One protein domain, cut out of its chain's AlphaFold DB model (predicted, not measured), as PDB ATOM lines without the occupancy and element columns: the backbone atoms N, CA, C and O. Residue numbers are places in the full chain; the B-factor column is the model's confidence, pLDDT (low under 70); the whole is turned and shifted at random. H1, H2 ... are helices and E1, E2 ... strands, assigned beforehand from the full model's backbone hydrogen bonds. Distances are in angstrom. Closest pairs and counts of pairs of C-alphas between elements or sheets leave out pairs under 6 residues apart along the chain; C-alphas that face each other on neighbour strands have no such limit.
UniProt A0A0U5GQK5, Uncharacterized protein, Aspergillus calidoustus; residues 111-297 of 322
ATOM      1  N   SER A 111     -24.995 -12.060  13.462       88.94
ATOM      2  CA  SER A 111     -25.592 -12.990  14.429       88.94
ATOM      3  C   SER A 111     -24.660 -13.333  15.601       88.94
ATOM      4  O   SER A 111     -24.705 -14.439  16.130       88.94
ATOM      5  N   PHE A 112     -23.796 -12.388  15.987       89.50
ATOM      6  CA  PHE A 112     -22.748 -12.558  16.993       89.50
ATOM      7  C   PHE A 112     -21.807 -13.732  16.693       89.50
ATOM      8  O   PHE A 112     -21.414 -14.474  17.591       89.50
ATOM      9  N   ALA A 113     -21.423 -13.912  15.426       88.94
ATOM     10  CA  ALA A 113     -20.433 -14.914  15.047       88.94
ATOM     11  C   ALA A 113     -19.146 -14.761  15.881       88.94
ATOM     12  O   ALA A 113     -18.516 -13.703  15.882       88.94
ATOM     13  N   GLY A 114     -18.759 -15.836  16.571       88.44
ATOM     14  CA  GLY A 114     -17.682 -15.817  17.566       88.44
ATOM     15  C   GLY A 114     -18.164 -15.654  19.010       88.44
ATOM     16  O   GLY A 114     -17.332 -15.465  19.891       88.44
ATOM     17  N   PHE A 115     -19.475 -15.722  19.254       93.06
ATOM     18  CA  PHE A 115     -20.041 -15.864  20.590       93.06
ATOM     19  C   PHE A 115     -19.412 -17.055  21.324       93.06
ATOM     20  O   PHE A 115     -19.347 -18.164  20.785       93.06
ATOM     21  N   SER A 116     -18.958 -16.826  22.553       92.00
ATOM     22  CA  SER A 116     -18.414 -17.865  23.425       92.00
ATOM     23  C   SER A 116     -18.953 -17.728  24.838       92.00
ATOM     24  O   SER A 116     -19.351 -16.644  25.271       92.00
ATOM     25  N   ILE A 117     -18.969 -18.853  25.547       91.19
ATOM     26  CA  ILE A 117     -19.275 -18.916  26.971       91.19
ATOM     27  C   ILE A 117     -18.010 -19.396  27.668       91.19
ATOM     28  O   ILE A 117     -17.538 -20.509  27.434       91.19
ATOM     29  N   ASP A 118     -17.492 -18.541  28.531       89.62
ATOM     30  CA  ASP A 118     -16.243 -18.704  29.244       89.62
ATOM     31  C   ASP A 118     -16.523 -18.874  30.744       89.62
ATOM     32  O   ASP A 118     -17.502 -18.353  31.286       89.62
ATOM     33  N   ASP A 119     -15.666 -19.645  31.412       87.25
ATOM     34  CA  ASP A 119     -15.733 -19.935  32.850       87.25
ATOM     35  C   ASP A 119     -17.125 -20.345  33.376       87.25
ATOM     36  O   ASP A 119     -17.585 -19.822  34.398       87.25
ATOM     37  N   PRO A 120     -17.816 -21.299  32.721       88.25
ATOM     38  CA  PRO A 120     -19.118 -21.740  33.187       88.25
ATOM     39  C   PRO A 120     -18.978 -22.411  34.557       88.25
ATOM     40  O   PRO A 120     -18.080 -23.227  34.790       88.25
ATOM     41  N   LYS A 121     -19.886 -22.076  35.467       87.25
ATOM     42  CA  LYS A 121     -19.939 -22.613  36.821       87.25
ATOM     43  C   LYS A 121     -21.372 -22.947  37.192       87.25
ATOM     44  O   LYS A 121     -22.205 -22.059  37.362       87.25
ATOM     45  N   LEU A 122     -21.631 -24.236  37.387       86.75
ATOM     46  CA  LEU A 122     -22.898 -24.714  37.921       86.75
ATOM     47  C   LEU A 122     -22.837 -24.771  39.454       86.75
ATOM     48  O   LEU A 122     -21.925 -25.382  40.022       86.75
ATOM     49  N   LEU A 123     -23.801 -24.142  40.122       85.44
ATOM     50  CA  LEU A 123     -23.995 -24.182  41.567       85.44
ATOM     51  C   LEU A 123     -24.962 -25.318  41.908       85.44
ATOM     52  O   LEU A 123     -26.126 -25.290  41.524       85.44
ATOM     53  N   LEU A 124     -24.499 -26.311  42.666       76.56
ATOM     54  CA  LEU A 124     -25.355 -27.433  43.077       76.56
ATOM     55  C   LEU A 124     -26.420 -27.032  44.098       76.56
ATOM     56  O   LEU A 124     -27.492 -27.626  44.161       76.56
ATOM     57  N   SER A 125     -26.101 -26.032  44.913       81.94
ATOM     58  CA  SER A 125     -27.066 -25.326  45.740       81.94
ATOM     59  C   SER A 125     -27.353 -23.993  45.056       81.94
ATOM     60  O   SER A 125     -26.459 -23.140  45.048       81.94
ATOM     61  N   PRO A 126     -28.550 -23.818  44.465       87.12
ATOM     62  CA  PRO A 126     -28.954 -22.542  43.898       87.12
ATOM     63  C   PRO A 126     -28.850 -21.423  44.937       87.12
ATOM     64  O   PRO A 126     -28.996 -21.654  46.143       87.12
ATOM     65  N   ARG A 127     -28.600 -20.199  44.471       90.19
ATOM     66  CA  ARG A 127     -28.693 -18.991  45.299       90.19
ATOM     67  C   ARG A 127     -30.169 -18.749  45.686       90.19
ATOM     68  O   ARG A 127     -31.074 -19.393  45.163       90.19
ATOM     69  N   GLU A 128     -30.425 -17.834  46.620       89.19
ATOM     70  CA  GLU A 128     -31.779 -17.479  47.086       89.19
ATOM     71  C   GLU A 128     -32.739 -17.036  45.964       89.19
ATOM     72  O   GLU A 128     -33.946 -17.229  46.083       89.19
ATOM     73  N   ASP A 129     -32.211 -16.477  44.875       87.19
ATOM     74  CA  ASP A 129     -32.953 -16.072  43.673       87.19
ATOM     75  C   ASP A 129     -33.173 -17.225  42.668       87.19
ATOM     76  O   ASP A 129     -33.816 -17.035  41.638       87.19
ATOM     77  N   GLY A 130     -32.673 -18.429  42.969       89.69
ATOM     78  CA  GLY A 130     -32.756 -19.613  42.114       89.69
ATOM     79  C   GLY A 130     -31.619 -19.747  41.099       89.69
ATOM     80  O   GLY A 130     -31.552 -20.773  40.421       89.69
ATOM     81  N   VAL A 131     -30.704 -18.774  41.007       92.88
ATOM     82  CA  VAL A 131     -29.561 -18.834  40.086       92.88
ATOM     83  C   VAL A 131     -28.669 -20.016  40.440       92.88
ATOM     84  O   VAL A 131     -28.205 -20.160  41.577       92.88
ATOM     85  N   ASN A 132     -28.404 -20.856  39.445       91.44
ATOM     86  CA  ASN A 132     -27.540 -22.022  39.572       91.44
ATOM     87  C   ASN A 132     -26.542 -22.182  38.417       91.44
ATOM     88  O   ASN A 132     -25.738 -23.106  38.456       91.44
ATOM     89  N   LEU A 133     -26.527 -21.275  37.442       91.25
ATOM     90  CA  LEU A 133     -25.475 -21.143  36.440       91.25
ATOM     91  C   LEU A 133     -24.891 -19.732  36.512       91.25
ATOM     92  O   LEU A 133     -25.626 -18.749  36.499       91.25
ATOM     93  N   ILE A 134     -23.567 -19.634  36.547       92.38
ATOM     94  CA  ILE A 134     -22.829 -18.378  36.387       92.38
ATOM     95  C   ILE A 134     -21.805 -18.597  35.281       92.38
ATOM     96  O   ILE A 134     -21.099 -19.603  35.299       92.38
ATOM     97  N   ALA A 135     -21.718 -17.680  34.328       91.75
ATOM     98  CA  ALA A 135     -20.713 -17.723  33.275       91.75
ATOM     99  C   ALA A 135     -20.368 -16.311  32.796       91.75
ATOM    100  O   ALA A 135     -21.046 -15.341  33.133       91.75
ATOM    101  N   ASN A 136     -19.334 -16.207  31.971       93.25
ATOM    102  CA  ASN A 136     -19.061 -15.014  31.185       93.25
ATOM    103  C   ASN A 136     -19.419 -15.298  29.728       93.25
ATOM    104  O   ASN A 136     -19.019 -16.317  29.178       93.25
ATOM    105  N   ALA A 137     -20.175 -14.411  29.092       92.19
ATOM    106  CA  ALA A 137     -20.457 -14.496  27.668       92.19
ATOM    107  C   ALA A 137     -19.645 -13.452  26.914       92.19
ATOM    108  O   ALA A 137     -19.747 -12.257  27.199       92.19
ATOM    109  N   THR A 138     -18.885 -13.890  25.916       93.25
ATOM    110  CA  THR A 138     -18.217 -12.987  24.984       93.25
ATOM    111  C   THR A 138     -19.138 -12.718  23.802       93.25
ATOM    112  O   THR A 138     -19.480 -13.622  23.045       93.25
ATOM    113  N   LEU A 139     -19.530 -11.457  23.628       91.75
ATOM    114  CA  LEU A 139     -20.352 -10.951  22.532       91.75
ATOM    115  C   LEU A 139     -19.482 -10.089  21.601       91.75
ATOM    116  O   LEU A 139     -19.089  -8.976  21.971       91.75
ATOM    117  N   PRO A 140     -19.149 -10.579  20.395       91.62
ATOM    118  CA  PRO A 140     -18.416  -9.796  19.410       91.62
ATOM    119  C   PRO A 140     -19.280  -8.688  18.809       91.62
ATOM    120  O   PRO A 140     -20.414  -8.914  18.391       91.62
ATOM    121  N   ASN A 141     -18.707  -7.496  18.691       91.81
ATOM    122  CA  ASN A 141     -19.265  -6.399  17.917       91.81
ATOM    123  C   ASN A 141     -18.205  -5.899  16.922       91.81
ATOM    124  O   ASN A 141     -17.416  -5.013  17.252       91.81
ATOM    125  N   PRO A 142     -18.149  -6.451  15.699       89.94
ATOM    126  CA  PRO A 142     -17.186  -6.016  14.686       89.94
ATOM    127  C   PRO A 142     -17.544  -4.650  14.075       89.94
ATOM    128  O   PRO A 142     -16.801  -4.138  13.238       89.94
ATOM    129  N   SER A 143     -18.688  -4.067  14.450       86.06
ATOM    130  CA  SER A 143     -19.121  -2.765  13.958       86.06
ATOM    131  C   SER A 143     -18.394  -1.618  14.661       86.06
ATOM    132  O   SER A 143     -17.821  -1.769  15.736       86.06
ATOM    133  N   VAL A 144     -18.473  -0.429  14.065       81.62
ATOM    134  CA  VAL A 144     -18.038   0.831  14.692       81.62
ATOM    135  C   VAL A 144     -19.120   1.444  15.592       81.62
ATOM    136  O   VAL A 144     -18.907   2.501  16.181       81.62
ATOM    137  N   MET A 145     -20.292   0.809  15.680       77.81
ATOM    138  CA  MET A 145     -21.431   1.296  16.448       77.81
ATOM    139  C   MET A 145     -21.359   0.774  17.880       77.81
ATOM    140  O   MET A 145     -21.141  -0.414  18.108       77.81
ATOM    141  N   THR A 146     -21.632   1.646  18.845       79.69
ATOM    142  CA  THR A 146     -21.977   1.207  20.199       79.69
ATOM    143  C   THR A 146     -23.460   0.867  20.225       79.69
ATOM    144  O   THR A 146     -24.301   1.747  20.029       79.69
ATOM    145  N   LEU A 147     -23.790  -0.402  20.459       76.56
ATOM    146  CA  LEU A 147     -25.172  -0.848  20.582       76.56
ATOM    147  C   LEU A 147     -25.570  -0.869  22.047       76.56
ATOM    148  O   LEU A 147     -25.104  -1.679  22.849       76.56
ATOM    149  N   GLN A 148     -26.467   0.045  22.375       73.94
ATOM    150  CA  GLN A 148     -27.109   0.117  23.669       73.94
ATOM    151  C   GLN A 148     -28.420  -0.672  23.600       73.94
ATOM    152  O   GLN A 148     -29.460  -0.113  23.238       73.94
ATOM    153  N   ILE A 149     -28.353  -1.978  23.889       69.19
ATOM    154  CA  ILE A 149     -29.527  -2.867  23.873       69.19
ATOM    155  C   ILE A 149     -30.398  -2.535  25.079       69.19
ATOM    156  O   ILE A 149     -31.558  -2.160  24.920       69.19
ATOM    157  N   VAL A 150     -29.804  -2.547  26.273       61.84
ATOM    158  CA  VAL A 150     -30.415  -1.933  27.447       61.84
ATOM    159  C   VAL A 150     -29.332  -1.307  28.303       61.84
ATOM    160  O   VAL A 150     -28.424  -1.987  28.749       61.84
ATOM    161  N   CYS A 151     -29.397   0.003  28.517       51.03
ATOM    162  CA  CYS A 151     -28.544   0.644  29.507       51.03
ATOM    163  C   CYS A 151     -29.173   1.933  30.006       51.03
ATOM    164  O   CYS A 151     -29.822   2.675  29.263       51.03
ATOM    165  N   LEU A 152     -28.897   2.188  31.274       48.12
ATOM    166  CA  LEU A 152     -28.937   3.464  31.955       48.12
ATOM    167  C   LEU A 152     -28.399   4.634  31.117       48.12
ATOM    168  O   LEU A 152     -27.204   4.915  31.102       48.12
ATOM    169  N   ILE A 153     -29.293   5.421  30.519       46.75
ATOM    170  CA  ILE A 153     -29.019   6.856  30.390       46.75
ATOM    171  C   ILE A 153     -29.718   7.514  31.577       46.75
ATOM    172  O   ILE A 153     -30.943   7.404  31.659       46.75
ATOM    173  N   PRO A 154     -29.007   8.199  32.494       45.22
ATOM    174  CA  PRO A 154     -29.641   9.049  33.491       45.22
ATOM    175  C   PRO A 154     -30.277  10.244  32.770       45.22
ATOM    176  O   PRO A 154     -29.723  11.338  32.698       45.22
ATOM    177  N   LEU A 155     -31.440  10.018  32.167       45.75
ATOM    178  CA  LEU A 155     -32.305  11.063  31.661       45.75
ATOM    179  C   LEU A 155     -33.193  11.478  32.830       45.75
ATOM    180  O   LEU A 155     -33.761  10.632  33.513       45.75
ATOM    181  N   ILE A 156     -33.231  12.782  33.090       45.09
ATOM    182  CA  ILE A 156     -33.871  13.438  34.236       45.09
ATOM    183  C   ILE A 156     -35.371  13.104  34.276       45.09
ATOM    184  O   ILE A 156     -36.209  13.874  33.816       45.09
ATOM    185  N   ILE A 157     -35.722  11.941  34.813       47.44
ATOM    186  CA  ILE A 157     -37.088  11.561  35.144       47.44
ATOM    187  C   ILE A 157     -37.035  11.046  36.579       47.44
ATOM    188  O   ILE A 157     -36.655   9.911  36.849       47.44
ATOM    189  N   SER A 158     -37.375  11.938  37.508       47.34
ATOM    190  CA  SER A 158     -37.464  11.699  38.952       47.34
ATOM    191  C   SER A 158     -38.651  10.802  39.313       47.34
ATOM    192  O   SER A 158     -39.528  11.198  40.079       47.34
ATOM    193  N   ILE A 159     -38.711   9.598  38.752       47.94
ATOM    194  CA  ILE A 159     -39.639   8.564  39.195       47.94
ATOM    195  C   ILE A 159     -38.762   7.410  39.657       47.94
ATOM    196  O   ILE A 159     -37.976   6.880  38.880       47.94
ATOM    197  N   ALA A 160     -38.846   7.085  40.946       45.81
ATOM    198  CA  ALA A 160     -38.111   6.005  41.589       45.81
ATOM    199  C   ALA A 160     -38.560   4.639  41.041       45.81
ATOM    200  O   ALA A 160     -39.317   3.914  41.679       45.81
ATOM    201  N   LEU A 161     -38.116   4.318  39.832       49.03
ATOM    202  CA  LEU A 161     -38.144   2.985  39.258       49.03
ATOM    203  C   LEU A 161     -36.706   2.472  39.277       49.03
ATOM    204  O   LEU A 161     -35.769   3.205  38.962       49.03
ATOM    205  N   THR A 162     -36.533   1.232  39.723       51.09
ATOM    206  CA  THR A 162     -35.267   0.502  39.660       51.09
ATOM    207  C   THR A 162     -34.800   0.485  38.214       51.09
ATOM    208  O   THR A 162     -35.385  -0.179  37.369       51.09
ATOM    209  N   ASN A 163     -33.783   1.291  37.964       55.75
ATOM    210  CA  ASN A 163     -33.121   1.543  36.700       55.75
ATOM    211  C   ASN A 163     -32.368   0.292  36.200       55.75
ATOM    212  O   ASN A 163     -31.145   0.243  36.282       55.75
ATOM    213  N   GLN A 164     -33.098  -0.739  35.772       66.31
ATOM    214  CA  GLN A 164     -32.537  -2.046  35.414       66.31
ATOM    215  C   GLN A 164     -33.007  -2.464  34.025       66.31
ATOM    216  O   GLN A 164     -34.211  -2.507  33.737       66.31
ATOM    217  N   GLY A 165     -32.034  -2.731  33.160       75.94
ATOM    218  CA  GLY A 165     -32.245  -3.375  31.882       75.94
ATOM    219  C   GLY A 165     -31.939  -4.859  31.944       75.94
ATOM    220  O   GLY A 165     -30.853  -5.216  32.380       75.94
ATOM    221  N   THR A 166     -32.838  -5.707  31.448       86.31
ATOM    222  CA  THR A 166     -32.638  -7.161  31.478       86.31
ATOM    223  C   THR A 166     -32.936  -7.776  30.119       86.31
ATOM    224  O   THR A 166     -33.986  -7.547  29.512       86.31
ATOM    225  N   THR A 167     -32.001  -8.594  29.646       89.00
ATOM    226  CA  THR A 167     -32.162  -9.455  28.472       89.00
ATOM    227  C   THR A 167     -32.351 -10.889  28.942       89.00
ATOM    228  O   THR A 167     -31.475 -11.446  29.597       89.00
ATOM    229  N   LEU A 168     -33.495 -11.480  28.604       91.00
ATOM    230  CA  LEU A 168     -33.849 -12.860  28.927       91.00
ATOM    231  C   LEU A 168     -33.608 -13.753  27.714       91.00
ATOM    232  O   LEU A 168     -34.087 -13.455  26.614       91.00
ATOM    233  N   LEU A 169     -32.909 -14.857  27.941       93.38
ATOM    234  CA  LEU A 169     -32.539 -15.857  26.948       93.38
ATOM    235  C   LEU A 169     -33.001 -17.243  27.407       93.38
ATOM    236  O   LEU A 169     -32.970 -17.552  28.597       93.38
ATOM    237  N   ASP A 170     -33.370 -18.089  26.458       94.50
ATOM    238  CA  ASP A 170     -33.722 -19.487  26.680       94.50
ATOM    239  C   ASP A 170     -32.519 -20.353  26.385       94.50
ATOM    240  O   ASP A 170     -31.981 -20.297  25.282       94.50
ATOM    241  N   LEU A 171     -32.102 -21.146  27.369       93.00
ATOM    242  CA  LEU A 171     -30.973 -22.053  27.229       93.00
ATOM    243  C   LEU A 171     -31.474 -23.399  26.724       93.00
ATOM    244  O   LEU A 171     -32.232 -24.086  27.411       93.00
ATOM    245  N   LYS A 172     -31.030 -23.784  25.533       92.88
ATOM    246  CA  LYS A 172     -31.360 -25.046  24.883       92.88
ATOM    247  C   LYS A 172     -30.109 -25.870  24.598       92.88
ATOM    248  O   LYS A 172     -29.015 -25.337  24.426       92.88
ATOM    249  N   SER A 173     -30.288 -27.180  24.487       88.31
ATOM    250  CA  SER A 173     -29.342 -28.069  23.812       88.31
ATOM    251  C   SER A 173     -30.132 -28.907  22.812       88.31
ATOM    252  O   SER A 173     -30.948 -29.742  23.202       88.31
ATOM    253  N   GLY A 174     -29.987 -28.599  21.519       85.19
ATOM    254  CA  GLY A 174     -30.899 -29.094  20.486       85.19
ATOM    255  C   GLY A 174     -32.351 -28.686  20.770       85.19
ATOM    256  O   GLY A 174     -32.671 -27.508  20.944       85.19
ATOM    257  N   GLU A 175     -33.246 -29.668  20.860       86.75
ATOM    258  CA  GLU A 175     -34.670 -29.427  21.135       86.75
ATOM    259  C   GLU A 175     -35.002 -29.286  22.630       86.75
ATOM    260  O   GLU A 175     -36.099 -28.850  22.983       86.75
ATOM    261  N   TYR A 176     -34.061 -29.602  23.521       90.25
ATOM    262  CA  TYR A 176     -34.289 -29.626  24.965       90.25
ATOM    263  C   TYR A 176     -34.124 -28.230  25.565       90.25
ATOM    264  O   TYR A 176     -33.033 -27.664  25.520       90.25
ATOM    265  N   LEU A 177     -35.192 -27.683  26.153       93.06
ATOM    266  CA  LEU A 177     -35.138 -26.448  26.939       93.06
ATOM    267  C   LEU A 177     -34.601 -26.768  28.336       93.06
ATOM    268  O   LEU A 177     -35.283 -27.403  29.133       93.06
ATOM    269  N   LEU A 178     -33.382 -26.323  28.621       91.75
ATOM    270  CA  LEU A 178     -32.685 -26.597  29.877       91.75
ATOM    271  C   LEU A 178     -32.973 -25.547  30.948       91.75
ATOM    272  O   LEU A 178     -32.786 -25.812  32.131       91.75
ATOM    273  N   GLY A 179     -33.391 -24.345  30.549       93.50
ATOM    274  CA  GLY A 179     -33.611 -23.253  31.485       93.50
ATOM    275  C   GLY A 179     -33.610 -21.881  30.829       93.50
ATOM    276  O   GLY A 179     -33.932 -21.734  29.648       93.50
ATOM    277  N   ASN A 180     -33.241 -20.868  31.608       94.94
ATOM    278  CA  ASN A 180     -33.103 -19.492  31.142       94.94
ATOM    279  C   ASN A 180     -31.784 -18.861  31.604       94.94
ATOM    280  O   ASN A 180     -31.156 -19.323  32.555       94.94
ATOM    281  N   ALA A 181     -31.381 -17.809  30.900       93.69
ATOM    282  CA  ALA A 181     -30.257 -16.957  31.237       93.69
ATOM    283  C   ALA A 181     -30.661 -15.483  31.179       93.69
ATOM    284  O   ALA A 181     -31.517 -15.080  30.387       93.69
ATOM    285  N   THR A 182     -30.012 -14.685  32.012       92.81
ATOM    286  CA  THR A 182     -30.204 -13.248  32.133       92.81
ATOM    287  C   THR A 182     -28.885 -12.524  31.927       92.81
ATOM    288  O   THR A 182     -27.855 -12.890  32.499       92.81
ATOM    289  N   ILE A 183     -28.935 -11.480  31.100       90.81
ATOM    290  CA  ILE A 183     -27.858 -10.505  30.929       90.81
ATOM    291  C   ILE A 183     -28.414  -9.142  31.312       90.81
ATOM    292  O   ILE A 183     -29.356  -8.658  30.674       90.81
ATOM    293  N   ASP A 184     -27.821  -8.527  32.327       88.31
ATOM    294  CA  ASP A 184     -28.228  -7.209  32.795       88.31
ATOM    295  C   ASP A 184     -27.394  -6.100  32.145       88.31
ATOM    296  O   ASP A 184     -26.198  -6.256  31.897       88.31
ATOM    297  N   ASP A 185     -28.059  -4.981  31.850       83.12
ATOM    298  CA  ASP A 185     -27.479  -3.734  31.336       83.12
ATOM    299  C   ASP A 185     -26.510  -3.914  30.149       83.12
ATOM    300  O   ASP A 185     -25.400  -3.372  30.104       83.12
ATOM    301  N   LEU A 186     -26.954  -4.678  29.146       83.06
ATOM    302  CA  LEU A 186     -26.156  -5.013  27.974       83.06
ATOM    303  C   LEU A 186     -25.828  -3.791  27.097       83.06
ATOM    304  O   LEU A 186     -26.673  -3.247  26.372       83.06
ATOM    305  N   MET A 187     -24.539  -3.442  27.095       84.19
ATOM    306  CA  MET A 187     -23.907  -2.489  26.185       84.19
ATOM    307  C   MET A 187     -22.777  -3.149  25.405       84.19
ATOM    308  O   MET A 187     -21.891  -3.776  25.980       84.19
ATOM    309  N   LEU A 188     -22.785  -2.955  24.090       84.25
ATOM    310  CA  LEU A 188     -21.793  -3.513  23.179       84.25
ATOM    311  C   LEU A 188     -21.027  -2.374  22.517       84.25
ATOM    312  O   LEU A 188     -21.546  -1.732  21.603       84.25
ATOM    313  N   TYR A 189     -19.797  -2.119  22.952       87.88
ATOM    314  CA  TYR A 189     -18.907  -1.209  22.226       87.88
ATOM    315  C   TYR A 189     -18.286  -1.934  21.023       87.88
ATOM    316  O   TYR A 189     -18.461  -3.143  20.886       87.88
ATOM    317  N   PRO A 190     -17.580  -1.241  20.120       90.19
ATOM    318  CA  PRO A 190     -16.778  -1.899  19.092       90.19
ATOM    319  C   PRO A 190     -15.724  -2.848  19.691       90.19
ATOM    320  O   PRO A 190     -14.962  -2.451  20.572       90.19
ATOM    321  N   GLY A 191     -15.667  -4.091  19.211       89.44
ATOM    322  CA  GLY A 191     -14.759  -5.150  19.668       89.44
ATOM    323  C   GLY A 191     -15.447  -6.305  20.410       89.44
ATOM    324  O   GLY A 191     -16.673  -6.423  20.425       89.44
ATOM    325  N   ASN A 192     -14.647  -7.178  21.029       90.19
ATOM    326  CA  ASN A 192     -15.152  -8.301  21.825       90.19
ATOM    327  C   ASN A 192     -15.474  -7.849  23.250       90.19
ATOM    328  O   ASN A 192     -14.621  -7.266  23.919       90.19
ATOM    329  N   HIS A 193     -16.685  -8.160  23.712       85.25
ATOM    330  CA  HIS A 193     -17.186  -7.751  25.020       85.25
ATOM    331  C   HIS A 193     -17.545  -8.967  25.853       85.25
ATOM    332  O   HIS A 193     -18.460  -9.695  25.496       85.25
ATOM    333  N   SER A 194     -16.845  -9.163  26.968       90.19
ATOM    334  CA  SER A 194     -17.214 -10.175  27.956       90.19
ATOM    335  C   SER A 194     -18.182  -9.566  28.965       90.19
ATOM    336  O   SER A 194     -17.850  -8.567  29.606       90.19
ATOM    337  N   VAL A 195     -19.355 -10.173  29.124       90.62
ATOM    338  CA  VAL A 195     -20.386  -9.765  30.085       90.62
ATOM    339  C   VAL A 195     -20.740 -10.925  31.015       90.62
ATOM    340  O   VAL A 195     -20.757 -12.072  30.564       90.62
ATOM    341  N   PRO A 196     -21.011 -10.667  32.306       92.00
ATOM    342  CA  PRO A 196     -21.484 -11.710  33.202       92.00
ATOM    343  C   PRO A 196     -22.888 -12.159  32.786       92.00
ATOM    344  O   PRO A 196     -23.732 -11.345  32.411       92.00
ATOM    345  N   VAL A 197     -23.125 -13.463  32.873       92.81
ATOM    346  CA  VAL A 197     -24.413 -14.098  32.609       92.81
ATOM    347  C   VAL A 197     -24.781 -14.963  33.800       92.81
ATOM    348  O   VAL A 197     -23.986 -15.785  34.264       92.81
ATOM    349  N   GLU A 198     -26.005 -14.786  34.275       94.69
ATOM    350  CA  GLU A 198     -26.599 -15.628  35.309       94.69
ATOM    351  C   GLU A 198     -27.695 -16.487  34.683       94.69
ATOM    352  O   GLU A 198     -28.355 -16.071  33.734       94.69
ATOM    353  N   GLY A 199     -27.874 -17.711  35.166       93.12
ATOM    354  CA  GLY A 199     -28.867 -18.624  34.622       93.12
ATOM    355  C   GLY A 199     -29.504 -19.521  35.667       93.12
ATOM    356  O   GLY A 199     -28.931 -19.809  36.721       93.12
ATOM    357  N   ILE A 200     -30.709 -19.967  35.332       94.62
ATOM    358  CA  ILE A 200     -31.501 -20.933  36.084       94.62
ATOM    359  C   ILE A 200     -31.716 -22.137  35.171       94.62
ATOM    360  O   ILE A 200     -32.478 -22.063  34.205       94.62
ATOM    361  N   ILE A 201     -31.024 -23.232  35.471       91.75
ATOM    362  CA  ILE A 201     -31.100 -24.524  34.789       91.75
ATOM    363  C   ILE A 201     -31.950 -25.493  35.612       91.75
ATOM    364  O   ILE A 201     -31.735 -25.652  36.815       91.75
ATOM    365  N   ASP A 202     -32.861 -26.199  34.951       90.38
ATOM    366  CA  ASP A 202     -33.573 -27.340  35.521       90.38
ATOM    367  C   ASP A 202     -32.669 -28.585  35.489       90.38
ATOM    368  O   ASP A 202     -32.515 -29.259  34.466       90.38
ATOM    369  N   LEU A 203     -32.009 -28.854  36.620       83.50
ATOM    370  CA  LEU A 203     -31.072 -29.971  36.749       83.50
ATOM    371  C   LEU A 203     -31.769 -31.330  36.703       83.50
ATOM    372  O   LEU A 203     -31.204 -32.271  36.148       83.50
ATOM    373  N   ASP A 204     -32.988 -31.432  37.231       82.69
ATOM    374  CA  ASP A 204     -33.745 -32.682  37.225       82.69
ATOM    375  C   ASP A 204     -34.162 -33.036  35.793       82.69
ATOM    376  O   ASP A 204     -34.009 -34.183  35.358       82.69
ATOM    377  N   TYR A 205     -34.609 -32.040  35.022       86.50
ATOM    378  CA  TYR A 205     -34.907 -32.198  33.603       86.50
ATOM    379  C   TYR A 205     -33.653 -32.534  32.790       86.50
ATOM    380  O   TYR A 205     -33.690 -33.459  31.974       86.50
ATOM    381  N   LEU A 206     -32.535 -31.837  33.030       82.44
ATOM    382  CA  LEU A 206     -31.256 -32.118  32.375       82.44
ATOM    383  C   LEU A 206     -30.808 -33.564  32.619       82.44
ATOM    384  O   LEU A 206     -30.490 -34.263  31.662       82.44
ATOM    385  N   ILE A 207     -30.807 -34.026  33.874       75.81
ATOM    386  CA  ILE A 207     -30.390 -35.389  34.240       75.81
ATOM    387  C   ILE A 207     -31.334 -36.424  33.618       75.81
ATOM    388  O   ILE A 207     -30.871 -37.404  33.036       75.81
ATOM    389  N   SER A 208     -32.647 -36.184  33.670       80.81
ATOM    390  CA  SER A 208     -33.655 -37.103  33.122       80.81
ATOM    391  C   SER A 208     -33.578 -37.249  31.599       80.81
ATOM    392  O   SER A 208     -33.948 -38.292  31.065       80.81
ATOM    393  N   ASN A 209     -33.092 -36.223  30.894       82.88
ATOM    394  CA  ASN A 209     -32.970 -36.213  29.433       82.88
ATOM    395  C   ASN A 209     -31.519 -36.334  28.950       82.88
ATOM    396  O   ASN A 209     -31.272 -36.249  27.747       82.88
ATOM    397  N   LEU A 210     -30.560 -36.552  29.858       77.69
ATOM    398  CA  LEU A 210     -29.134 -36.496  29.547       77.69
ATOM    399  C   LEU A 210     -28.766 -37.464  28.423       77.69
ATOM    400  O   LEU A 210     -28.110 -37.062  27.472       77.69
ATOM    401  N   GLY A 211     -29.242 -38.710  28.478       73.19
ATOM    402  CA  GLY A 211     -28.958 -39.705  27.441       73.19
ATOM    403  C   GLY A 211     -29.394 -39.265  26.039       73.19
ATOM    404  O   GLY A 211     -28.642 -39.435  25.083       73.19
ATOM    405  N   GLU A 212     -30.570 -38.649  25.903       83.38
ATOM    406  CA  GLU A 212     -31.058 -38.171  24.605       83.38
ATOM    407  C   GLU A 212     -30.362 -36.880  24.156       83.38
ATOM    408  O   GLU A 212     -29.987 -36.760  22.989       83.38
ATOM    409  N   ILE A 213     -30.095 -35.953  25.084       80.38
ATOM    410  CA  ILE A 213     -29.278 -34.764  24.806       80.38
ATOM    411  C   ILE A 213     -27.926 -35.212  24.250       80.38
ATOM    412  O   ILE A 213     -27.534 -34.765  23.176       80.38
ATOM    413  N   LEU A 214     -27.250 -36.156  24.911       76.62
ATOM    414  CA  LEU A 214     -25.928 -36.609  24.488       76.62
ATOM    415  C   LEU A 214     -25.947 -37.250  23.090       76.62
ATOM    416  O   LEU A 214     -25.072 -36.954  22.276       76.62
ATOM    417  N   LYS A 215     -26.979 -38.038  22.754       79.88
ATOM    418  CA  LYS A 215     -27.149 -38.608  21.403       79.88
ATOM    419  C   LYS A 215     -27.240 -37.536  20.316       79.88
ATOM    420  O   LYS A 215     -26.665 -37.708  19.244       79.88
ATOM    421  N   THR A 216     -27.927 -36.424  20.584       80.19
ATOM    422  CA  THR A 216     -28.044 -35.308  19.623       80.19
ATOM    423  C   THR A 216     -26.777 -34.453  19.511       80.19
ATOM    424  O   THR A 216     -26.673 -33.642  18.593       80.19
ATOM    425  N   GLN A 217     -25.813 -34.632  20.420       81.00
ATOM    426  CA  GLN A 217     -24.616 -33.793  20.557       81.00
ATOM    427  C   GLN A 217     -23.300 -34.548  20.321       81.00
ATOM    428  O   GLN A 217     -22.234 -34.020  20.647       81.00
ATOM    429  N   SER A 218     -23.347 -35.755  19.747       76.81
ATOM    430  CA  SER A 218     -22.189 -36.648  19.568       76.81
ATOM    431  C   SER A 218     -20.951 -35.937  19.003       76.81
ATOM    432  O   SER A 218     -19.866 -36.050  19.568       76.81
ATOM    433  N   ASP A 219     -21.106 -35.107  17.971       82.88
ATOM    434  CA  ASP A 219     -20.005 -34.340  17.374       82.88
ATOM    435  C   ASP A 219     -19.324 -33.358  18.341       82.88
ATOM    436  O   ASP A 219     -18.105 -33.179  18.285       82.88
ATOM    437  N   ALA A 220     -20.097 -32.670  19.188       80.88
ATOM    438  CA  ALA A 220     -19.559 -31.730  20.173       80.88
ATOM    439  C   ALA A 220     -18.885 -32.486  21.326       80.88
ATOM    440  O   ALA A 220     -17.771 -32.144  21.730       80.88
ATOM    441  N   LEU A 221     -19.523 -33.560  21.789       79.88
ATOM    442  CA  LEU A 221     -19.056 -34.385  22.900       79.88
ATOM    443  C   LEU A 221     -17.767 -35.127  22.578       79.88
ATOM    444  O   LEU A 221     -16.865 -35.159  23.410       79.88
ATOM    445  N   ASN A 222     -17.633 -35.628  21.348       78.94
ATOM    446  CA  ASN A 222     -16.402 -36.247  20.855       78.94
ATOM    447  C   ASN A 222     -15.206 -35.280  20.893       78.94
ATOM    448  O   ASN A 222     -14.054 -35.707  20.896       78.94
ATOM    449  N   ARG A 223     -15.467 -33.967  20.940       81.69
ATOM    450  CA  ARG A 223     -14.453 -32.920  21.112       81.69
ATOM    451  C   ARG A 223     -14.328 -32.422  22.560       81.69
ATOM    452  O   ARG A 223     -13.518 -31.535  22.812       81.69
ATOM    453  N   GLY A 224     -15.097 -32.974  23.501       75.88
ATOM    454  CA  GLY A 224     -15.120 -32.577  24.913       75.88
ATOM    455  C   GLY A 224     -16.015 -31.373  25.232       75.88
ATOM    456  O   GLY A 224     -15.858 -30.764  26.295       75.88
ATOM    457  N   PHE A 225     -16.943 -31.019  24.338       83.75
ATOM    458  CA  PHE A 225     -17.809 -29.847  24.473       83.75
ATOM    459  C   PHE A 225     -19.295 -30.212  24.537       83.75
ATOM    460  O   PHE A 225     -19.748 -31.177  23.927       83.75
ATOM    461  N   LEU A 226     -20.070 -29.379  25.227       83.81
ATOM    462  CA  LEU A 226     -21.525 -29.356  25.189       83.81
ATOM    463  C   LEU A 226     -21.979 -28.144  24.371       83.81
ATOM    464  O   LEU A 226     -21.725 -27.006  24.758       83.81
ATOM    465  N   ARG A 227     -22.668 -28.381  23.254       89.12
ATOM    466  CA  ARG A 227     -23.298 -27.315  22.466       89.12
ATOM    467  C   ARG A 227     -24.496 -26.767  23.243       89.12
ATOM    468  O   ARG A 227     -25.442 -27.510  23.531       89.12
ATOM    469  N   LEU A 228     -24.468 -25.475  23.538       89.56
ATOM    470  CA  LEU A 228     -25.604 -24.735  24.071       89.56
ATOM    471  C   LEU A 228     -26.076 -23.699  23.055       89.56
ATOM    472  O   LEU A 228     -25.278 -23.048  22.379       89.56
ATOM    473  N   GLU A 229     -27.389 -23.544  22.981       92.44
ATOM    474  CA  GLU A 229     -28.067 -22.531  22.186       92.44
ATOM    475  C   GLU A 229     -28.818 -21.592  23.128       92.44
ATOM    476  O   GLU A 229     -29.682 -22.027  23.882       92.44
ATOM    477  N   ALA A 230     -28.495 -20.304  23.094       92.19
ATOM    478  CA  ALA A 230     -29.235 -19.263  23.787       92.19
ATOM    479  C   ALA A 230     -30.141 -18.534  22.786       92.19
ATOM    480  O   ALA A 230     -29.661 -17.873  21.865       92.19
ATOM    481  N   VAL A 231     -31.456 -18.659  22.956       92.00
ATOM    482  CA  VAL A 231     -32.462 -18.030  22.086       92.00
ATOM    483  C   VAL A 231     -33.062 -16.826  22.795       92.00
ATOM    484  O   VAL A 231     -33.484 -16.935  23.943       92.00
ATOM    485  N   GLY A 232     -33.127 -15.666  22.141       89.25
ATOM    486  CA  GLY A 232     -33.719 -14.485  22.769       89.25
ATOM    487  C   GLY A 232     -35.191 -14.681  23.138       89.25
ATOM    488  O   GLY A 232     -35.994 -15.132  22.328       89.25
ATOM    489  N   ARG A 233     -35.575 -14.305  24.360       88.31
ATOM    490  CA  ARG A 233     -36.972 -14.352  24.820       88.31
ATOM    491  C   ARG A 233     -37.571 -12.960  24.938       88.31
ATOM    492  O   ARG A 233     -38.652 -12.705  24.402       88.31
ATOM    493  N   ASN A 234     -36.912 -12.075  25.682       86.56
ATOM    494  CA  ASN A 234     -37.403 -10.721  25.911       86.56
ATOM    495  C   ASN A 234     -36.264  -9.748  26.230       86.56
ATOM    496  O   ASN A 234     -35.210 -10.149  26.718       86.56
ATOM    497  N   VAL A 235     -36.518  -8.466  25.991       85.12
ATOM    498  CA  VAL A 235     -35.659  -7.349  26.372       85.12
ATOM    499  C   VAL A 235     -36.532  -6.337  27.098       85.12
ATOM    500  O   VAL A 235     -37.468  -5.792  26.509       85.12
ATOM    501  N   THR A 236     -36.255  -6.098  28.377       83.88
ATOM    502  CA  THR A 236     -37.045  -5.196  29.218       83.88
ATOM    503  C   THR A 236     -36.193  -4.063  29.773       83.88
ATOM    504  O   THR A 236     -35.005  -4.217  30.044       83.88
ATOM    505  N   PHE A 237     -36.824  -2.906  29.958       81.00
ATOM    506  CA  PHE A 237     -36.264  -1.766  30.670       81.00
ATOM    507  C   PHE A 237     -37.284  -1.270  31.687       81.00
ATOM    508  O   PHE A 237     -38.421  -0.960  31.325       81.00
ATOM    509  N   ASN A 238     -36.902  -1.232  32.965       75.25
ATOM    510  CA  ASN A 238     -37.805  -0.901  34.074       75.25
ATOM    511  C   ASN A 238     -39.102  -1.743  34.055       75.25
ATOM    512  O   ASN A 238     -40.195  -1.237  34.310       75.25
ATOM    513  N   GLY A 239     -38.983  -3.026  33.690       77.00
ATOM    514  CA  GLY A 239     -40.107  -3.964  33.584       77.00
ATOM    515  C   GLY A 239     -40.981  -3.810  32.333       77.00
ATOM    516  O   GLY A 239     -41.923  -4.580  32.163       77.00
ATOM    517  N   VAL A 240     -40.681  -2.858  31.443       81.44
ATOM    518  CA  VAL A 240     -41.408  -2.656  30.181       81.44
ATOM    519  C   VAL A 240     -40.617  -3.265  29.031       81.44
ATOM    520  O   VAL A 240     -39.440  -2.965  28.851       81.44
ATOM    521  N   GLU A 241     -41.260  -4.123  28.242       83.44
ATOM    522  CA  GLU A 241     -40.666  -4.711  27.036       83.44
ATOM    523  C   GLU A 241     -40.333  -3.634  25.996       83.44
ATOM    524  O   GLU A 241     -41.126  -2.722  25.757       83.44
ATOM    525  N   ILE A 242     -39.161  -3.760  25.366       82.19
ATOM    526  CA  ILE A 242     -38.740  -2.938  24.231       82.19
ATOM    527  C   ILE A 242     -38.984  -3.741  22.943       82.19
ATOM    528  O   ILE A 242     -38.149  -4.577  22.588       82.19
ATOM    529  N   PRO A 243     -40.089  -3.504  22.205       81.75
ATOM    530  CA  PRO A 243     -40.560  -4.445  21.186       81.75
ATOM    531  C   PRO A 243     -39.566  -4.681  20.047       81.75
ATOM    532  O   PRO A 243     -39.329  -5.819  19.665       81.75
ATOM    533  N   TYR A 244     -38.915  -3.629  19.545       79.31
ATOM    534  CA  TYR A 244     -37.983  -3.749  18.418       79.31
ATOM    535  C   TYR A 244     -36.707  -4.531  18.771       79.31
ATOM    536  O   TYR A 244     -36.161  -5.223  17.916       79.31
ATOM    537  N   TYR A 245     -36.249  -4.479  20.028       80.81
ATOM    538  CA  TYR A 245     -35.150  -5.331  20.488       80.81
ATOM    539  C   TYR A 245     -35.631  -6.745  20.797       80.81
ATOM    540  O   TYR A 245     -34.980  -7.702  20.388       80.81
ATOM    541  N   ALA A 246     -36.782  -6.898  21.455       83.12
ATOM    542  CA  ALA A 246     -37.344  -8.208  21.758       83.12
ATOM    543  C   ALA A 246     -37.622  -9.018  20.479       83.12
ATOM    544  O   ALA A 246     -37.286 -10.196  20.411       83.12
ATOM    545  N   GLU A 247     -38.168  -8.393  19.433       85.50
ATOM    546  CA  GLU A 247     -38.416  -9.041  18.141       85.50
ATOM    547  C   GLU A 247     -37.128  -9.441  17.414       85.50
ATOM    548  O   GLU A 247     -37.057 -10.542  16.865       85.50
ATOM    549  N   ALA A 248     -36.104  -8.582  17.425       82.94
ATOM    550  CA  ALA A 248     -34.812  -8.907  16.826       82.94
ATOM    551  C   ALA A 248     -34.118 -10.055  17.579       82.94
ATOM    552  O   ALA A 248     -33.642 -10.999  16.950       82.94
ATOM    553  N   MET A 249     -34.130 -10.013  18.915       83.12
ATOM    554  CA  MET A 249     -33.518 -11.030  19.772       83.12
ATOM    555  C   MET A 249     -34.247 -12.376  19.703       83.12
ATOM    556  O   MET A 249     -33.592 -13.410  19.698       83.12
ATOM    557  N   ARG A 250     -35.582 -12.400  19.579       87.88
ATOM    558  CA  ARG A 250     -36.361 -13.650  19.429       87.88
ATOM    559  C   ARG A 250     -36.019 -14.459  18.183       87.88
ATOM    560  O   ARG A 250     -36.282 -15.655  18.137       87.88
ATOM    561  N   LYS A 251     -35.456 -13.807  17.169       84.62
ATOM    562  CA  LYS A 251     -35.003 -14.449  15.929       84.62
ATOM    563  C   LYS A 251     -33.518 -14.814  15.963       84.62
ATOM    564  O   LYS A 251     -33.015 -15.358  14.985       84.62
ATOM    565  N   LEU A 252     -32.820 -14.478  17.045       85.06
ATOM    566  CA  LEU A 252     -31.397 -14.706  17.206       85.06
ATOM    567  C   LEU A 252     -31.169 -15.946  18.075       85.06
ATOM    568  O   LEU A 252     -31.597 -15.996  19.230       85.06
ATOM    569  N   THR A 253     -30.445 -16.909  17.513       90.12
ATOM    570  CA  THR A 253     -29.930 -18.075  18.231       90.12
ATOM    571  C   THR A 253     -28.424 -17.921  18.363       90.12
ATOM    572  O   THR A 253     -27.706 -17.906  17.366       90.12
ATOM    573  N   LEU A 254     -27.953 -17.784  19.598       91.31
ATOM    574  CA  LEU A 254     -26.539 -17.732  19.940       91.31
ATOM    575  C   LEU A 254     -26.059 -19.145  20.253       91.31
ATOM    576  O   LEU A 254     -26.563 -19.771  21.179       91.31
ATOM    577  N   THR A 255     -25.088 -19.651  19.504       91.25
ATOM    578  CA  THR A 255     -24.581 -21.017  19.678       91.25
ATOM    579  C   THR A 255     -23.160 -20.987  20.224       91.25
ATOM    580  O   THR A 255     -22.297 -20.340  19.635       91.25
ATOM    581  N   ALA A 256     -22.903 -21.713  21.314       90.81
ATOM    582  CA  ALA A 256     -21.573 -21.855  21.904       90.81
ATOM    583  C   ALA A 256     -21.257 -23.316  22.253       90.81
ATOM    584  O   ALA A 256     -22.121 -24.057  22.723       90.81
ATOM    585  N   ASP A 257     -19.998 -23.708  22.056       89.50
ATOM    586  CA  ASP A 257     -19.438 -24.966  22.559       89.50
ATOM    587  C   ASP A 257     -18.877 -24.714  23.969       89.50
ATOM    588  O   ASP A 257     -17.905 -23.980  24.145       89.50
ATOM    589  N   VAL A 258     -19.497 -25.311  24.987       85.94
ATOM    590  CA  VAL A 258     -19.106 -25.168  26.395       85.94
ATOM    591  C   VAL A 258     -18.216 -26.332  26.813       85.94
ATOM    592  O   VAL A 258     -18.586 -27.491  26.652       85.94
ATOM    593  N   SER A 259     -17.041 -26.046  27.373       81.69
ATOM    594  CA  SER A 259     -16.112 -27.080  27.856       81.69
ATOM    595  C   SER A 259     -16.711 -27.862  29.028       81.69
ATOM    596  O   SER A 259     -16.949 -27.301  30.101       81.69
ATOM    597  N   LEU A 260     -16.900 -29.176  28.848       76.06
ATOM    598  CA  LEU A 260     -17.373 -30.063  29.918       76.06
ATOM    599  C   LEU A 260     -16.360 -30.155  31.061       76.06
ATOM    600  O   LEU A 260     -16.741 -30.132  32.228       76.06
ATOM    601  N   GLY A 261     -15.067 -30.214  30.727       70.19
ATOM    602  CA  GLY A 261     -13.996 -30.252  31.719       70.19
ATOM    603  C   GLY A 261     -14.023 -29.020  32.620       70.19
ATOM    604  O   GLY A 261     -14.046 -29.164  33.838       70.19
ATOM    605  N   SER A 262     -14.110 -27.826  32.021       72.00
ATOM    606  CA  SER A 262     -14.162 -26.557  32.758       72.00
ATOM    607  C   SER A 262     -15.419 -26.452  33.622       72.00
ATOM    608  O   SER A 262     -15.335 -26.027  34.771       72.00
ATOM    609  N   LEU A 263     -16.574 -26.880  33.097       73.88
ATOM    610  CA  LEU A 263     -17.827 -26.906  33.851       73.88
ATOM    611  C   LEU A 263     -17.700 -27.785  35.105       73.88
ATOM    612  O   LEU A 263     -18.030 -27.344  36.204       73.88
ATOM    613  N   ILE A 264     -17.172 -29.003  34.954       74.44
ATOM    614  CA  ILE A 264     -16.987 -29.947  36.062       74.44
ATOM    615  C   ILE A 264     -15.987 -29.393  37.087       74.44
ATOM    616  O   ILE A 264     -16.299 -29.369  38.279       74.44
ATOM    617  N   THR A 265     -14.815 -28.909  36.660       71.38
ATOM    618  CA  THR A 265     -13.792 -28.389  37.586       71.38
ATOM    619  C   THR A 265     -14.292 -27.172  38.362       71.38
ATOM    620  O   THR A 265     -14.183 -27.140  39.588       71.38
ATOM    621  N   ASN A 266     -14.924 -26.212  37.680       71.44
ATOM    622  CA  ASN A 266     -15.421 -24.979  38.298       71.44
ATOM    623  C   ASN A 266     -16.584 -25.234  39.270       71.44
ATOM    624  O   ASN A 266     -16.750 -24.509  40.259       71.44
ATOM    625  N   SER A 267     -17.392 -26.262  39.002       69.25
ATOM    626  CA  SER A 267     -18.467 -26.705  39.889       69.25
ATOM    627  C   SER A 267     -17.951 -27.461  41.110       69.25
ATOM    628  O   SER A 267     -18.421 -27.196  42.218       69.25
ATOM    629  N   ILE A 268     -16.961 -28.348  40.952       66.25
ATOM    630  CA  ILE A 268     -16.373 -29.121  42.060       66.25
ATOM    631  C   ILE A 268     -15.620 -28.221  43.045       66.25
ATOM    632  O   ILE A 268     -15.775 -28.392  44.256       66.25
ATOM    633  N   ASP A 269     -14.904 -27.202  42.567       59.06
ATOM    634  CA  ASP A 269     -14.281 -26.195  43.439       59.06
ATOM    635  C   ASP A 269     -15.313 -25.461  44.319       59.06
ATOM    636  O   ASP A 269     -15.000 -24.984  45.412       59.06
ATOM    637  N   GLY A 270     -16.576 -25.401  43.883       51.91
ATOM    638  CA  GLY A 270     -17.690 -24.888  44.681       51.91
ATOM    639  C   GLY A 270     -18.143 -25.819  45.814       51.91
ATOM    640  O   GLY A 270     -18.672 -25.329  46.814       51.91
ATOM    641  N   ILE A 271     -17.922 -27.130  45.679       56.16
ATOM    642  CA  ILE A 271     -18.396 -28.189  46.591       56.16
ATOM    643  C   ILE A 271     -17.403 -28.457  47.725       56.16
ATOM    644  O   ILE A 271     -17.820 -28.855  48.808       56.16
ATOM    645  N   LEU A 272     -16.105 -28.196  47.535       51.88
ATOM    646  CA  LEU A 272     -15.040 -28.503  48.509       51.88
ATOM    647  C   LEU A 272     -15.052 -27.636  49.793       51.88
ATOM    648  O   LEU A 272     -14.043 -27.511  50.489       51.88
ATOM    649  N   LYS A 273     -16.208 -27.072  50.165       47.03
ATOM    650  CA  LYS A 273     -16.481 -26.540  51.507       47.03
ATOM    651  C   LYS A 273     -17.101 -27.647  52.383       47.03
ATOM    652  O   LYS A 273     -17.937 -28.399  51.897       47.03
ATOM    653  N   PRO A 274     -16.763 -27.757  53.681       42.06
ATOM    654  CA  PRO A 274     -16.750 -29.046  54.393       42.06
ATOM    655  C   PRO A 274     -18.103 -29.721  54.704       42.06
ATOM    656  O   PRO A 274     -18.091 -30.732  55.392       42.06
ATOM    657  N   ASN A 275     -19.251 -29.197  54.251       47.03
ATOM    658  CA  ASN A 275     -20.582 -29.592  54.748       47.03
ATOM    659  C   ASN A 275     -21.667 -29.802  53.656       47.03
ATOM    660  O   ASN A 275     -22.851 -29.664  53.951       47.03
ATOM    661  N   GLY A 276     -21.311 -30.103  52.402       48.03
ATOM    662  CA  GLY A 276     -22.290 -30.307  51.316       48.03
ATOM    663  C   GLY A 276     -22.783 -31.754  51.168       48.03
ATOM    664  O   GLY A 276     -21.986 -32.687  51.137       48.03
ATOM    665  N   THR A 277     -24.097 -31.947  51.045       47.00
ATOM    666  CA  THR A 277     -24.752 -33.228  50.727       47.00
ATOM    667  C   THR A 277     -24.457 -33.633  49.274       47.00
ATOM    668  O   THR A 277     -24.686 -32.851  48.353       47.00
ATOM    669  N   ASN A 278     -23.956 -34.851  49.047       51.38
ATOM    670  CA  ASN A 278     -23.527 -35.332  47.725       51.38
ATOM    671  C   ASN A 278     -24.718 -35.686  46.814       51.38
ATOM    672  O   ASN A 278     -25.156 -36.833  46.785       51.38
ATOM    673  N   ILE A 279     -25.213 -34.731  46.024       50.31
ATOM    674  CA  ILE A 279     -26.255 -34.989  45.008       50.31
ATOM    675  C   ILE A 279     -25.742 -35.783  43.792       50.31
ATOM    676  O   ILE A 279     -26.527 -36.403  43.083       50.31
ATOM    677  N   PHE A 280     -24.421 -35.854  43.594       50.44
ATOM    678  CA  PHE A 280     -23.793 -36.713  42.583       50.44
ATOM    679  C   PHE A 280     -23.589 -38.164  43.032       50.44
ATOM    680  O   PHE A 280     -23.079 -38.959  42.248       50.44
ATOM    681  N   ALA A 281     -24.010 -38.538  44.249       48.50
ATOM    682  CA  ALA A 281     -23.848 -39.903  44.753       48.50
ATOM    683  C   ALA A 281     -24.414 -40.954  43.783       48.50
ATOM    684  O   ALA A 281     -23.808 -42.004  43.619       48.50
ATOM    685  N   ASN A 282     -25.503 -40.630  43.079       44.06
ATOM    686  CA  ASN A 282     -26.152 -41.532  42.126       44.06
ATOM    687  C   ASN A 282     -25.410 -41.660  40.776       44.06
ATOM    688  O   ASN A 282     -25.580 -42.654  40.086       44.06
ATOM    689  N   LEU A 283     -24.579 -40.672  40.409       44.47
ATOM    690  CA  LEU A 283     -23.725 -40.698  39.207       44.47
ATOM    691  C   LEU A 283     -22.359 -41.348  39.482       44.47
ATOM    692  O   LEU A 283     -21.704 -41.844  38.564       44.47
ATOM    693  N   THR A 284     -21.932 -41.349  40.749       45.03
ATOM    694  CA  THR A 284     -20.692 -41.983  41.223       45.03
ATOM    695  C   THR A 284     -20.898 -43.374  41.823       45.03
ATOM    696  O   THR A 284     -19.905 -44.029  42.126       45.03
ATOM    697  N   ASP A 285     -22.144 -43.813  42.038       51.19
ATOM    698  CA  ASP A 285     -22.447 -45.169  42.503       51.19
ATOM    699  C   ASP A 285     -22.231 -46.148  41.340       51.19
ATOM    700  O   ASP A 285     -22.986 -46.108  40.366       51.19
ATOM    701  N   PRO A 286     -21.227 -47.044  41.415       51.84
ATOM    702  CA  PRO A 286     -20.978 -48.031  40.369       51.84
ATOM    703  C   PRO A 286     -22.175 -48.957  40.122       51.84
ATOM    704  O   PRO A 286     -22.253 -49.569  39.063       51.84
ATOM    705  N   ASN A 287     -23.096 -49.057  41.087       50.97
ATOM    706  CA  ASN A 287     -24.275 -49.918  41.036       50.97
ATOM    707  C   ASN A 287     -25.587 -49.134  40.840       50.97
ATOM    708  O   ASN A 287     -26.666 -49.721  40.932       50.97
ATOM    709  N   GLY A 288     -25.511 -47.817  40.614       51.53
ATOM    710  CA  GLY A 288     -26.673 -46.978  40.334       51.53
ATOM    711  C   GLY A 288     -27.240 -47.230  38.927       51.53
ATOM    712  O   GLY A 288     -26.514 -47.685  38.047       51.53
ATOM    713  N   PRO A 289     -28.524 -46.915  38.672       46.84
ATOM    714  CA  PRO A 289     -29.179 -47.172  37.382       46.84
ATOM    715  C   PRO A 289     -28.599 -46.368  36.201       46.84
ATOM    716  O   PRO A 289     -28.928 -46.655  35.053       46.84
ATOM    717  N   THR A 290     -27.763 -45.363  36.475       49.75
ATOM    718  CA  THR A 290     -27.050 -44.535  35.493       49.75
ATOM    719  C   THR A 290     -25.709 -44.102  36.089       49.75
ATOM    720  O   THR A 290     -25.636 -43.065  36.753       49.75
ATOM    721  N   ASN A 291     -24.651 -44.891  35.894       53.44
ATOM    722  CA  ASN A 291     -23.301 -44.510  36.318       53.44
ATOM    723  C   ASN A 291     -22.541 -43.820  35.154       53.44
ATOM    724  O   ASN A 291     -22.882 -43.970  33.978       53.44
ATOM    725  N   ILE A 292     -21.498 -43.038  35.465       52.97
ATOM    726  CA  ILE A 292     -20.668 -42.360  34.441       52.97
ATOM    727  C   ILE A 292     -19.972 -43.369  33.507       52.97
ATOM    728  O   ILE A 292     -19.745 -43.066  32.336       52.97
ATOM    729  N   HIS A 293     -19.663 -44.572  33.997       52.00
ATOM    730  CA  HIS A 293     -19.058 -45.634  33.192       52.00
ATOM    731  C   HIS A 293     -19.993 -46.130  32.080       52.00
ATOM    732  O   HIS A 293     -19.529 -46.333  30.967       52.00
ATOM    733  N   ASP A 294     -21.292 -46.254  32.332       56.22
ATOM    734  CA  ASP A 294     -22.299 -46.716  31.380       56.22
ATOM    735  C   ASP A 294     -22.550 -45.655  30.308       56.22
ATOM    736  O   ASP A 294     -22.699 -45.982  29.134       56.22
ATOM    737  N   ILE A 295     -22.506 -44.372  30.687       53.59
ATOM    738  CA  ILE A 295     -22.590 -43.251  29.742       53.59
ATOM    739  C   ILE A 295     -21.363 -43.240  28.823       53.59
ATOM    740  O   ILE A 295     -21.523 -43.168  27.607       53.59
ATOM    741  N   ILE A 296     -20.151 -43.365  29.374       53.28
ATOM    742  CA  ILE A 296     -18.908 -43.395  28.585       53.28
ATOM    743  C   ILE A 296     -18.863 -44.635  27.681       53.28
ATOM    744  O   ILE A 296     -18.561 -44.516  26.497       53.28
ATOM    745  N   ASN A 297     -19.249 -45.805  28.192       51.72
ATOM    746  CA  ASN A 297     -19.292 -47.040  27.408       51.72
ATOM    747  C   ASN A 297     -20.356 -46.988  26.295       51.72
ATOM    748  O   ASN A 297     -20.148 -47.562  25.233       51.72
TER     749      ASN A 297
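Overview. This is residues 111 to 297 of the 322 residues of an uncharacterized protein of Aspergillus calidoustus (UniProt A0A0U5GQK5). One antiparallel sheet of seven strands curls like part of a barrel and folds back on itself, E1 and E2 facing E4, E3, E6 and E7 across the hinge strand E5, with the edge strands E1 and E7 coming close to each other. H1, H2 and H3 gather near one end of this curled sheet, H5 packs on E1, and the tail with H6 and H7 lies off the sheet, while residues 155 to 160 stick out at the far end. The printed part has 187 residues with seven named strands and seven named helices, in the order E1 E2 E3 E4 E5 H1 H2 H3 E6 H4 E7 H5 H6 H7; the class is mixed, helices and strands. The sheet's order is E1 E2 E5 E4 E3 E6 E7. The whole is compact, with a radius of gyration of the C-alphas of 18.5 A, but elongated, spanning 64 by 37 by 25 A.

Along the chain. E1, residues 116 to 122, is 16.6 A long and begins at C-alpha 116 (-18.414, -17.865, 23.425). E2, residues 133 to 141, is 24.5 A long. After residues 142 to 164, with no named element, come E3, residues 165 to 173, 26.1 A, and E4, residues 176 to 184, 24.5 A. E5, residues 191 to 201, is 29.5 A long and bends by 50 degrees at residue 198. H1 is residues 203 to 208, H2 210 to 216 and H3 218 to 221. E6, residues 225 to 237, is the longest strand at 34.2 A; it bends by 55 degrees at residue 233 and ends at C-alpha 237 (-36.264, -1.766, 30.670). H4 is residues 243 to 250, and E7, residues 253 to 259, is 19.1 A long. H5, residues 260 to 271, is 16.8 A long. H6 is residues 281 to 284, and H7, residues 292 to 297, ends at C-alpha 297 (-19.292, -47.040, 27.408).

Arrangement. The sheet is strongly twisted. E1 and E2 form a hairpin, with N 118 and O 136 2.8 A apart, within hydrogen-bond range. E2 and E5 are antiparallel, with N 137 and O 195 at 2.8 A. E3, E4 and E5 are a meander, each strand the antiparallel neighbour of the one before: N 169 and O 181 are 2.8 A apart, and N 182 and O 198 2.8 A. With E2, the antiparallel neighbour of E5, they make a Greek key of four strands in a row. E6 is antiparallel to E3, with N 170 and O 231 at 2.8 A, and to E7, with N 228 and O 256 at 2.9 A. The closest C-alphas of the edge strands E1 and E7, those of Ser 116 and Ala 256, are 5.3 A apart. H5 is on the sheet; its closest C-alpha to E1 is that of Ser 267, 5.2 A from Leu 122. H4 stands at the sheet's level, with a height of 3.1 A; the C-alphas of Arg 250 and Gly 232 of E6 are its closest, 4.3 A apart. H1 is over E4 at a height of 8.5 A, along the strands at 12 degrees on the local plane, which is fitted to only just enough C-alphas, 6. H2 only grazes the sheet with residues 210 to 216. H3, on the sheet but over none of its strands, is on the opposite face from H5. H2 and H7 are close but not clearly touching, the C-alphas of Gly 211 and Ile 295 being 7.6 A apart. H6 and H7 are not on the sheet. Every O i to N i+4 pair is within hydrogen-bond range in H1, H2, H4 and H7, and 7 of 8 are in H5; H3 and H6 are too short for such a pair.

Size, cuts and confidence. The two C-alphas farthest apart, those of Ile 156 and Asn 287, are 64.4 A apart. The printed part has no cut. The link from E2 to E3 is long, 23 residues; its residues 147 to 148 pair antiparallel with residues 187 to 188. The mean pLDDT of the printed part is 77.2, and residues 149 to 164 and 267 to 297 are under 70.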